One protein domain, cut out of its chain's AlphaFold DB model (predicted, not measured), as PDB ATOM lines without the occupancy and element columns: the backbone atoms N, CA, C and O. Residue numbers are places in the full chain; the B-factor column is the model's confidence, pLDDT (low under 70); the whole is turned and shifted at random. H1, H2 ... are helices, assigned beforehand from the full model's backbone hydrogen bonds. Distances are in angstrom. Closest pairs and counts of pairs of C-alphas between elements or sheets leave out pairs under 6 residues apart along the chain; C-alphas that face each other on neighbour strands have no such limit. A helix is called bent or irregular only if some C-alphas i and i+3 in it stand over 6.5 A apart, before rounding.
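This is residues 83 to 148 of the 148 residues of an uncharacterized protein of Marinobacter sp (UniProt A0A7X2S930). Two helices, H1 and H3, pack side by side and run the same way, while the longest helix, H2, is set steeply to both and stays only close to them. After H3, a tail with no named element, residues 134 to 148, makes the end of the model. The printed part has 66 residues with three named helices, in the order H1, H2, H3, and no named strand: the class is all helix. The whole is compact, with a radius of gyration of the C-alphas of 11.7 A, and only just elongated, spanning 39 by 26 by 19 A.

Start with H1, residues 83 to 94, and look from it to H3, residues 121 to 133. They touch, at a shallow tilt of 26 degrees, the same way; their closest C-alphas, those of Leu 88 and Leu 125, are 5.1 A apart. Next find H2, residues 101 to 115. It is close to H1 but not clearly touching, the closest C-alphas being those of Leu 92 and Pro 101 at 6.3 A, with a steep tilt of 56 degrees, opposite ways. H2 is also close to H3 but not clearly touching: the closest C-alphas, those of Ile 108 and Arg 124, are 7.7 A apart, and the tilt of 68 degrees, opposite ways, is steep, only just short of about perpendicular. In H1 and H2 every O i to N i+4 pair is within hydrogen-bond range; in H3, 8 of 9 are.

Find C-alpha 83 at (147.919, 219.053, 205.857); from there H1 runs 16.4 A to C-alpha 94. H2 begins at C-alpha 101, at (159.906, 205.631, 202.624), and runs 21.2 A to C-alpha 115. H3 runs 16.0 A from C-alpha 121 to C-alpha 133, at (150.506, 206.490, 193.131); it is neither bent nor irregular, but only just: C-alphas 130 and 133 are 6.3 A apart.

The two C-alphas farthest apart, those of Gly 116 and Lys 148, the chain's last residue, are 39.6 A apart. The link from H1 to H2 is short and that from H2 to H3 tight. The printed part has no cut, its mean pLDDT is 95.5, and no printed residue is under 70.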
ATOM      1  N   ARG A  83     148.824 219.946 206.593       96.50
ATOM      2  CA  ARG A  83     147.919 219.053 205.857       96.50
ATOM      3  C   ARG A  83     148.629 218.315 204.715       96.50
ATOM      4  O   ARG A  83     148.352 217.136 204.519       96.50
ATOM      5  N   ASP A  84     149.504 218.998 203.985       97.31
ATOM      6  CA  ASP A  84     150.204 218.413 202.838       97.31
ATOM      7  C   ASP A  84     151.260 217.396 203.285       97.31
ATOM      8  O   ASP A  84     151.371 216.336 202.676       97.31
ATOM      9  N   GLU A  85     151.970 217.656 204.388       97.38
ATOM     10  CA  GLU A  85     152.900 216.688 204.989       97.38
ATOM     11  C   GLU A  85     152.170 215.439 205.492       97.38
ATOM     12  O   GLU A  85     152.615 214.318 205.254       97.38
ATOM     13  N   LEU A  86     151.013 215.615 206.137       97.81
ATOM     14  CA  LEU A  86     150.191 214.502 206.612       97.81
ATOM     15  C   LEU A  86     149.625 213.653 205.470       97.81
ATOM     16  O   LEU A  86     149.543 212.431 205.597       97.81
ATOM     17  N   GLU A  87     149.216 214.285 204.371       97.56
ATOM     18  CA  GLU A  87     148.737 213.566 203.191       97.56
ATOM     19  C   GLU A  87     149.883 212.835 202.484       97.56
ATOM     20  O   GLU A  87     149.733 211.664 202.135       97.56
ATOM     21  N   LEU A  88     151.046 213.481 202.345       97.31
ATOM     22  CA  LEU A  88     152.257 212.867 201.800       97.31
ATOM     23  C   LEU A  88     152.643 211.617 202.599       97.31
ATOM     24  O   LEU A  88     152.781 210.539 202.025       97.31
ATOM     25  N   ALA A  89     152.735 211.741 203.922       97.00
ATOM     26  CA  ALA A  89     153.050 210.640 204.822       97.00
ATOM     27  C   ALA A  89     152.053 209.478 204.704       97.00
ATOM     28  O   ALA A  89     152.439 208.309 204.693       97.00
ATOM     29  N   LYS A  90     150.755 209.789 204.574       97.06
ATOM     30  CA  LYS A  90     149.715 208.769 204.410       97.06
ATOM     31  C   LYS A  90     149.873 208.033 203.081       97.06
ATOM     32  O   LYS A  90     149.763 206.811 203.057       97.06
ATOM     33  N   LEU A  91     150.121 208.752 201.987       96.75
ATOM     34  CA  LEU A  91     150.303 208.130 200.678       96.75
ATOM     35  C   LEU A  91     151.579 207.291 200.611       96.75
ATOM     36  O   LEU A  91     151.526 206.210 200.029       96.75
ATOM     37  N   LEU A  92     152.676 207.724 201.238       95.81
ATOM     38  CA  LEU A  92     153.889 206.909 201.363       95.81
ATOM     39  C   LEU A  92     153.597 205.602 202.096       95.81
ATOM     40  O   LEU A  92     153.896 204.527 201.586       95.81
ATOM     41  N   TRP A  93     152.917 205.683 203.243       95.62
ATOM     42  CA  TRP A  93     152.512 204.500 204.004       95.62
ATOM     43  C   TRP A  93     151.596 203.559 203.209       95.62
ATOM     44  O   TRP A  93     151.676 202.340 203.326       95.62
ATOM     45  N   GLU A  94     150.705 204.102 202.381       95.50
ATOM     46  CA  GLU A  94     149.755 203.295 201.612       95.50
ATOM     47  C   GLU A  94     150.328 202.699 200.325       95.50
ATOM     48  O   GLU A  94     149.731 201.769 199.773       95.50
ATOM     49  N   ASN A  95     151.477 203.193 199.865       95.88
ATOM     50  CA  ASN A  95     152.084 202.819 198.592       95.88
ATOM     51  C   ASN A  95     153.532 202.328 198.749       95.88
ATOM     52  O   ASN A  95     154.289 202.383 197.784       95.88
ATOM     53  N   GLN A  96     153.895 201.788 199.921       95.06
ATOM     54  CA  GLN A  96     155.233 201.238 200.193       95.06
ATOM     55  C   GLN A  96     155.652 200.185 199.161       95.06
ATOM     56  O   GLN A  96     156.769 200.216 198.661       95.06
ATOM     57  N   HIS A  97     154.713 199.332 198.736       94.69
ATOM     58  CA  HIS A  97     154.937 198.382 197.644       94.69
ATOM     59  C   HIS A  97     155.397 199.014 196.317       94.69
ATOM     60  O   HIS A  97     155.998 198.306 195.518       94.69
ATOM     61  N   LYS A  98     155.116 200.300 196.052       96.38
ATOM     62  CA  LYS A  98     155.573 201.021 194.850       96.38
ATOM     63  C   LYS A  98     156.867 201.793 195.097       96.38
ATOM     64  O   LYS A  98     157.724 201.806 194.221       96.38
ATOM     65  N   ILE A  99     156.980 202.444 196.253       96.12
ATOM     66  CA  ILE A  99     158.180 203.157 196.699       96.12
ATOM     67  C   ILE A  99     158.234 203.178 198.227       96.12
ATOM     68  O   ILE A  99     157.314 203.669 198.885       96.12
ATOM     69  N   HIS A 100     159.305 202.632 198.796       93.38
ATOM     70  CA  HIS A 100     159.498 202.590 200.240       93.38
ATOM     71  C   HIS A 100     159.878 203.982 200.785       93.38
ATOM     72  O   HIS A 100     160.485 204.768 200.054       93.38
ATOM     73  N   PRO A 101     159.560 204.328 202.050       88.75
ATOM     74  CA  PRO A 101     159.906 205.631 202.624       88.75
ATOM     75  C   PRO A 101     161.395 205.999 202.529       88.75
ATOM     76  O   PRO A 101     161.711 207.165 202.304       88.75
ATOM     77  N   GLU A 102     162.294 205.020 202.645       86.06
ATOM     78  CA  GLU A 102     163.737 205.238 202.456       86.06
ATOM     79  C   GLU A 102     164.075 205.609 201.007       86.06
ATOM     80  O   GLU A 102     164.683 206.649 200.761       86.06
ATOM     81  N   GLU A 103     163.579 204.832 200.036       94.00
ATOM     82  CA  GLU A 103     163.757 205.123 198.606       94.00
ATOM     83  C   GLU A 103     163.175 206.481 198.220       94.00
ATOM     84  O   GLU A 103     163.719 207.185 197.373       94.00
ATOM     85  N   TRP A 104     162.057 206.862 198.836       95.62
ATOM     86  CA  TRP A 104     161.453 208.170 198.629       95.62
ATOM     87  C   TRP A 104     162.365 209.309 199.089       95.62
ATOM     88  O   TRP A 104     162.468 210.327 198.398       95.62
ATOM     89  N   GLY A 105     163.027 209.140 200.237       93.75
ATOM     90  CA  GLY A 105     164.018 210.088 200.739       93.75
ATOM     91  C   GLY A 105     165.134 210.314 199.723       93.75
ATOM     92  O   GLY A 105     165.374 211.455 199.322       93.75
ATOM     93  N   ASP A 106     165.734 209.228 199.239       94.56
ATOM     94  CA  ASP A 106     166.813 209.268 198.248       94.56
ATOM     95  C   ASP A 106     166.352 209.850 196.907       94.56
ATOM     96  O   ASP A 106     167.019 210.717 196.339       94.56
ATOM     97  N   TYR A 107     165.175 209.440 196.426       96.50
ATOM     98  CA  TYR A 107     164.583 209.950 195.191       96.50
ATOM     99  C   TYR A 107     164.413 211.471 195.236       96.50
ATOM    100  O   TYR A 107     164.794 212.170 194.296       96.50
ATOM    101  N   ILE A 108     163.856 212.005 196.329       97.00
ATOM    102  CA  ILE A 108     163.651 213.449 196.476       97.00
ATOM    103  C   ILE A 108     164.974 214.190 196.632       97.00
ATOM    104  O   ILE A 108     165.123 215.254 196.035       97.00
ATOM    105  N   LEU A 109     165.930 213.649 197.389       95.94
ATOM    106  CA  LEU A 109     167.253 214.257 197.529       95.94
ATOM    107  C   LEU A 109     167.966 214.364 196.178       95.94
ATOM    108  O   LEU A 109     168.467 215.436 195.842       95.94
ATOM    109  N   GLN A 110     167.954 213.291 195.386       97.00
ATOM    110  CA  GLN A 110     168.542 213.274 194.050       97.00
ATOM    111  C   GLN A 110     167.815 214.243 193.110       97.00
ATOM    112  O   GLN A 110     168.453 215.060 192.452       97.00
ATOM    113  N   PHE A 111     166.479 214.218 193.099       96.62
ATOM    114  CA  PHE A 111     165.673 215.115 192.272       96.62
ATOM    115  C   PHE A 111     165.936 216.593 192.595       96.62
ATOM    116  O   PHE A 111     166.103 217.410 191.688       96.62
ATOM    117  N   GLU A 112     165.987 216.952 193.878       97.50
ATOM    118  CA  GLU A 112     166.296 218.311 194.335       97.50
ATOM    119  C   GLU A 112     167.721 218.729 193.943       97.50
ATOM    120  O   GLU A 112     167.914 219.845 193.455       97.50
ATOM    121  N   ALA A 113     168.700 217.832 194.097       97.56
ATOM    122  CA  ALA A 113     170.096 218.085 193.747       97.56
ATOM    123  C   ALA A 113     170.299 218.284 192.237       97.56
ATOM    124  O   ALA A 113     170.907 219.276 191.833       97.56
ATOM    125  N   ASP A 114     169.738 217.400 191.410       97.81
ATOM    126  CA  ASP A 114     169.876 217.442 189.948       97.81
ATOM    127  C   ASP A 114     169.246 218.692 189.332       97.81
ATOM    128  O   ASP A 114     169.706 219.190 188.303       97.81
ATOM    129  N   ASN A 115     168.197 219.217 189.968       96.44
ATOM    130  CA  ASN A 115     167.476 220.393 189.487       96.44
ATOM    131  C   ASN A 115     167.874 221.686 190.217       96.44
ATOM    132  O   ASN A 115     167.442 222.766 189.813       96.44
ATOM    133  N   GLY A 116     168.681 221.609 191.280       97.06
ATOM    134  CA  GLY A 116     169.077 222.767 192.086       97.06
ATOM    135  C   GLY A 116     167.898 223.476 192.764       97.06
ATOM    136  O   GLY A 116     167.919 224.699 192.910       97.06
ATOM    137  N   ILE A 117     166.859 222.731 193.151       97.25
ATOM    138  CA  ILE A 117     165.638 223.261 193.778       97.25
ATOM    139  C   ILE A 117     165.385 222.611 195.137       97.25
ATOM    140  O   ILE A 117     165.922 221.554 195.448       97.25
ATOM    141  N   LYS A 118     164.513 223.223 195.940       97.38
ATOM    142  CA  LYS A 118     163.957 222.601 197.145       97.38
ATOM    143  C   LYS A 118     162.448 222.525 197.003       97.38
ATOM    144  O   LYS A 118     161.803 223.560 196.863       97.38
ATOM    145  N   LEU A 119     161.902 221.316 197.040       97.50
ATOM    146  CA  LEU A 119     160.469 221.108 196.916       97.50
ATOM    147  C   LEU A 119     159.785 221.348 198.259       97.50
ATOM    148  O   LEU A 119     160.209 220.851 199.306       97.50
ATOM    149  N   THR A 120     158.671 222.063 198.210       97.88
ATOM    150  CA  THR A 120     157.712 222.154 199.309       97.88
ATOM    151  C   THR A 120     156.997 220.816 199.524       97.88
ATOM    152  O   THR A 120     156.976 219.946 198.649       97.88
ATOM    153  N   ALA A 121     156.344 220.643 200.679       96.44
ATOM    154  CA  ALA A 121     155.541 219.446 200.955       96.44
ATOM    155  C   ALA A 121     154.443 219.216 199.901       96.44
ATOM    156  O   ALA A 121     154.210 218.082 199.486       96.44
ATOM    157  N   ARG A 122     153.815 220.298 199.416       98.06
ATOM    158  CA  ARG A 122     152.795 220.244 198.366       98.06
ATOM    159  C   ARG A 122     153.354 219.708 197.049       98.06
ATOM    160  O   ARG A 122     152.724 218.854 196.432       98.06
ATOM    161  N   GLU A 123     154.529 220.175 196.637       98.19
ATOM    162  CA  GLU A 123     155.169 219.733 195.393       98.19
ATOM    163  C   GLU A 123     155.670 218.289 195.503       98.19
ATOM    164  O   GLU A 123     155.468 217.496 194.588       98.19
ATOM    165  N   ARG A 124     156.240 217.904 196.653       97.94
ATOM    166  CA  ARG A 124     156.598 216.507 196.954       97.94
ATOM    167  C   ARG A 124     155.382 215.585 196.878       97.94
ATOM    168  O   ARG A 124     155.458 214.511 196.287       97.94
ATOM    169  N   LEU A 125     154.247 216.021 197.425       97.75
ATOM    170  CA  LEU A 125     152.975 215.308 197.327       97.75
ATOM    171  C   LEU A 125     152.508 215.158 195.872       97.75
ATOM    172  O   LEU A 125     152.057 214.078 195.484       97.75
ATOM    173  N   ASP A 126     152.636 216.206 195.055       98.00
ATOM    174  CA  ASP A 126     152.297 216.144 193.631       98.00
ATOM    175  C   ASP A 126     153.212 215.179 192.863       98.00
ATOM    176  O   ASP A 126     152.722 214.406 192.033       98.00
ATOM    177  N   VAL A 127     154.512 215.160 193.172       97.81
ATOM    178  CA  VAL A 127     155.471 214.203 192.604       97.81
ATOM    179  C   VAL A 127     155.094 212.772 192.986       97.81
ATOM    180  O   VAL A 127     154.889 211.952 192.093       97.81
ATOM    181  N   LEU A 128     154.909 212.476 194.278       97.69
ATOM    182  CA  LEU A 128     154.528 211.133 194.732       97.69
ATOM    183  C   LEU A 128     153.246 210.660 194.041       97.69
ATOM    184  O   LEU A 128     153.161 209.539 193.537       97.69
ATOM    185  N   THR A 129     152.248 211.541 193.985       97.94
ATOM    186  CA  THR A 129     150.939 211.227 193.416       97.94
ATOM    187  C   THR A 129     151.029 210.893 191.930       97.94
ATOM    188  O   THR A 129     150.444 209.906 191.481       97.94
ATOM    189  N   ASN A 130     151.720 211.725 191.149       97.94
ATOM    190  CA  ASN A 130     151.719 211.606 189.693       97.94
ATOM    191  C   ASN A 130     152.769 210.630 189.160       97.94
ATOM    192  O   ASN A 130     152.563 210.106 188.072       97.94
ATOM    193  N   VAL A 131     153.850 210.383 189.903       97.31
ATOM    194  CA  VAL A 131     154.922 209.473 189.479       97.31
ATOM    195  C   VAL A 131     154.716 208.069 190.032       97.31
ATOM    196  O   VAL A 131     154.946 207.122 189.302       97.31
ATOM    197  N   PHE A 132     154.235 207.908 191.269       96.88
ATOM    198  CA  PHE A 132     154.152 206.585 191.905       96.88
ATOM    199  C   PHE A 132     152.715 206.121 192.134       96.88
ATOM    200  O   PHE A 132     152.353 205.015 191.746       96.88
ATOM    201  N   VAL A 133     151.856 206.945 192.741       96.62
ATOM    202  CA  VAL A 133     150.506 206.490 193.131       96.62
ATOM    203  C   VAL A 133     149.654 206.160 191.903       96.62
ATOM    204  O   VAL A 133     149.095 205.065 191.819       96.62
ATOM    205  N   LYS A 134     149.579 207.084 190.937       97.00
ATOM    206  CA  LYS A 134     148.748 206.954 189.724       97.00
ATOM    207  C   LYS A 134     149.364 206.096 188.617       97.00
ATOM    208  O   LYS A 134     148.683 205.832 187.631       97.00
ATOM    209  N   VAL A 135     150.631 205.716 188.746       96.06
ATOM    210  CA  VAL A 135     151.367 204.978 187.715       96.06
ATOM    211  C   VAL A 135     151.591 203.555 188.198       96.06
ATOM    212  O   VAL A 135     152.014 203.318 189.331       96.06
ATOM    213  N   ASP A 136     151.271 202.592 187.348       93.50
ATOM    214  CA  ASP A 136     151.489 201.177 187.631       93.50
ATOM    215  C   ASP A 136     152.862 200.716 187.133       93.50
ATOM    216  O   ASP A 136     153.511 201.381 186.330       93.50
ATOM    217  N   GLY A 137     153.314 199.562 187.620       92.81
ATOM    218  CA  GLY A 137     154.609 198.976 187.251       92.81
ATOM    219  C   GLY A 137     155.764 199.354 188.177       92.81
ATOM    220  O   GLY A 137     156.800 198.695 188.137       92.81
ATOM    221  N   HIS A 138     155.582 200.339 189.059       95.44
ATOM    222  CA  HIS A 138     156.505 200.566 190.168       95.44
ATOM    223  C   HIS A 138     156.419 199.427 191.180       95.44
ATOM    224  O   HIS A 138     155.328 198.989 191.553       95.44
ATOM    225  N   SER A 139     157.583 198.978 191.636       95.31
ATOM    226  CA  SER A 139     157.718 198.018 192.719       95.31
ATOM    227  C   SER A 139     158.948 198.384 193.528       95.31
ATOM    228  O   SER A 139     160.044 198.448 192.978       95.31
ATOM    229  N   SER A 140     158.762 198.568 194.827       93.94
ATOM    230  CA  SER A 140     159.871 198.688 195.762       93.94
ATOM    231  C   SER A 140     160.497 197.305 195.995       93.94
ATOM    232  O   SER A 140     159.748 196.352 196.240       93.94
ATOM    233  N   PRO A 141     161.835 197.163 195.965       90.50
ATOM    234  CA  PRO A 141     162.514 195.944 196.397       90.50
ATOM    235  C   PRO A 141     162.423 195.748 197.915       90.50
ATOM    236  O   PRO A 141     162.488 194.614 198.384       90.50
ATOM    237  N   PHE A 142     162.225 196.828 198.678       89.19
ATOM    238  CA  PHE A 142     161.932 196.749 200.102       89.19
ATOM    239  C   PHE A 142     160.500 196.254 200.325       89.19
ATOM    240  O   PHE A 142     160.241 195.602 201.319       89.19
ATOM    241  N   GLY A 143     159.547 196.468 199.421       89.00
ATOM    242  CA  GLY A 143     158.186 195.946 199.581       89.00
ATOM    243  C   GLY A 143     157.352 196.705 200.624       89.00
ATOM    244  O   GLY A 143     157.501 197.910 200.790       89.00
ATOM    245  N   ASP A 144     156.407 196.019 201.275       93.88
ATOM    246  CA  ASP A 144     155.385 196.637 202.133       93.88
ATOM    247  C   ASP A 144     155.403 196.000 203.525       93.88
ATOM    248  O   ASP A 144     155.354 194.775 203.638       93.88
ATOM    249  N   TYR A 145     155.442 196.817 204.580       95.50
ATOM    250  CA  TYR A 145     155.369 196.300 205.949       95.50
ATOM    251  C   TYR A 145     153.969 195.805 206.311       95.50
ATOM    252  O   TYR A 145     153.782 195.163 207.342       95.50
ATOM    253  N   ARG A 146     152.948 196.140 205.519       95.31
ATOM    254  CA  ARG A 146     151.567 195.745 205.788       95.31
ATOM    255  C   ARG A 146     151.315 194.353 205.233       95.31
ATOM    256  O   ARG A 146     151.553 194.071 204.059       95.31
ATOM    257  N   LEU A 147     150.749 193.503 206.079       94.50
ATOM    258  CA  LEU A 147     150.320 192.166 205.694       94.50
ATOM    259  C   LEU A 147     149.019 192.254 204.878       94.50
ATOM    260  O   LEU A 147     148.166 193.109 205.144       94.50
ATOM    261  N   LYS A 148     148.893 191.390 203.865       79.88
ATOM    262  CA  LYS A 148     147.724 191.298 202.973       79.88
ATOM    263  C   LYS A 148     146.675 190.324 203.496       79.88
ATOM    264  O   LYS A 148     147.069 189.264 204.024       79.88
TER     265      LYS A 148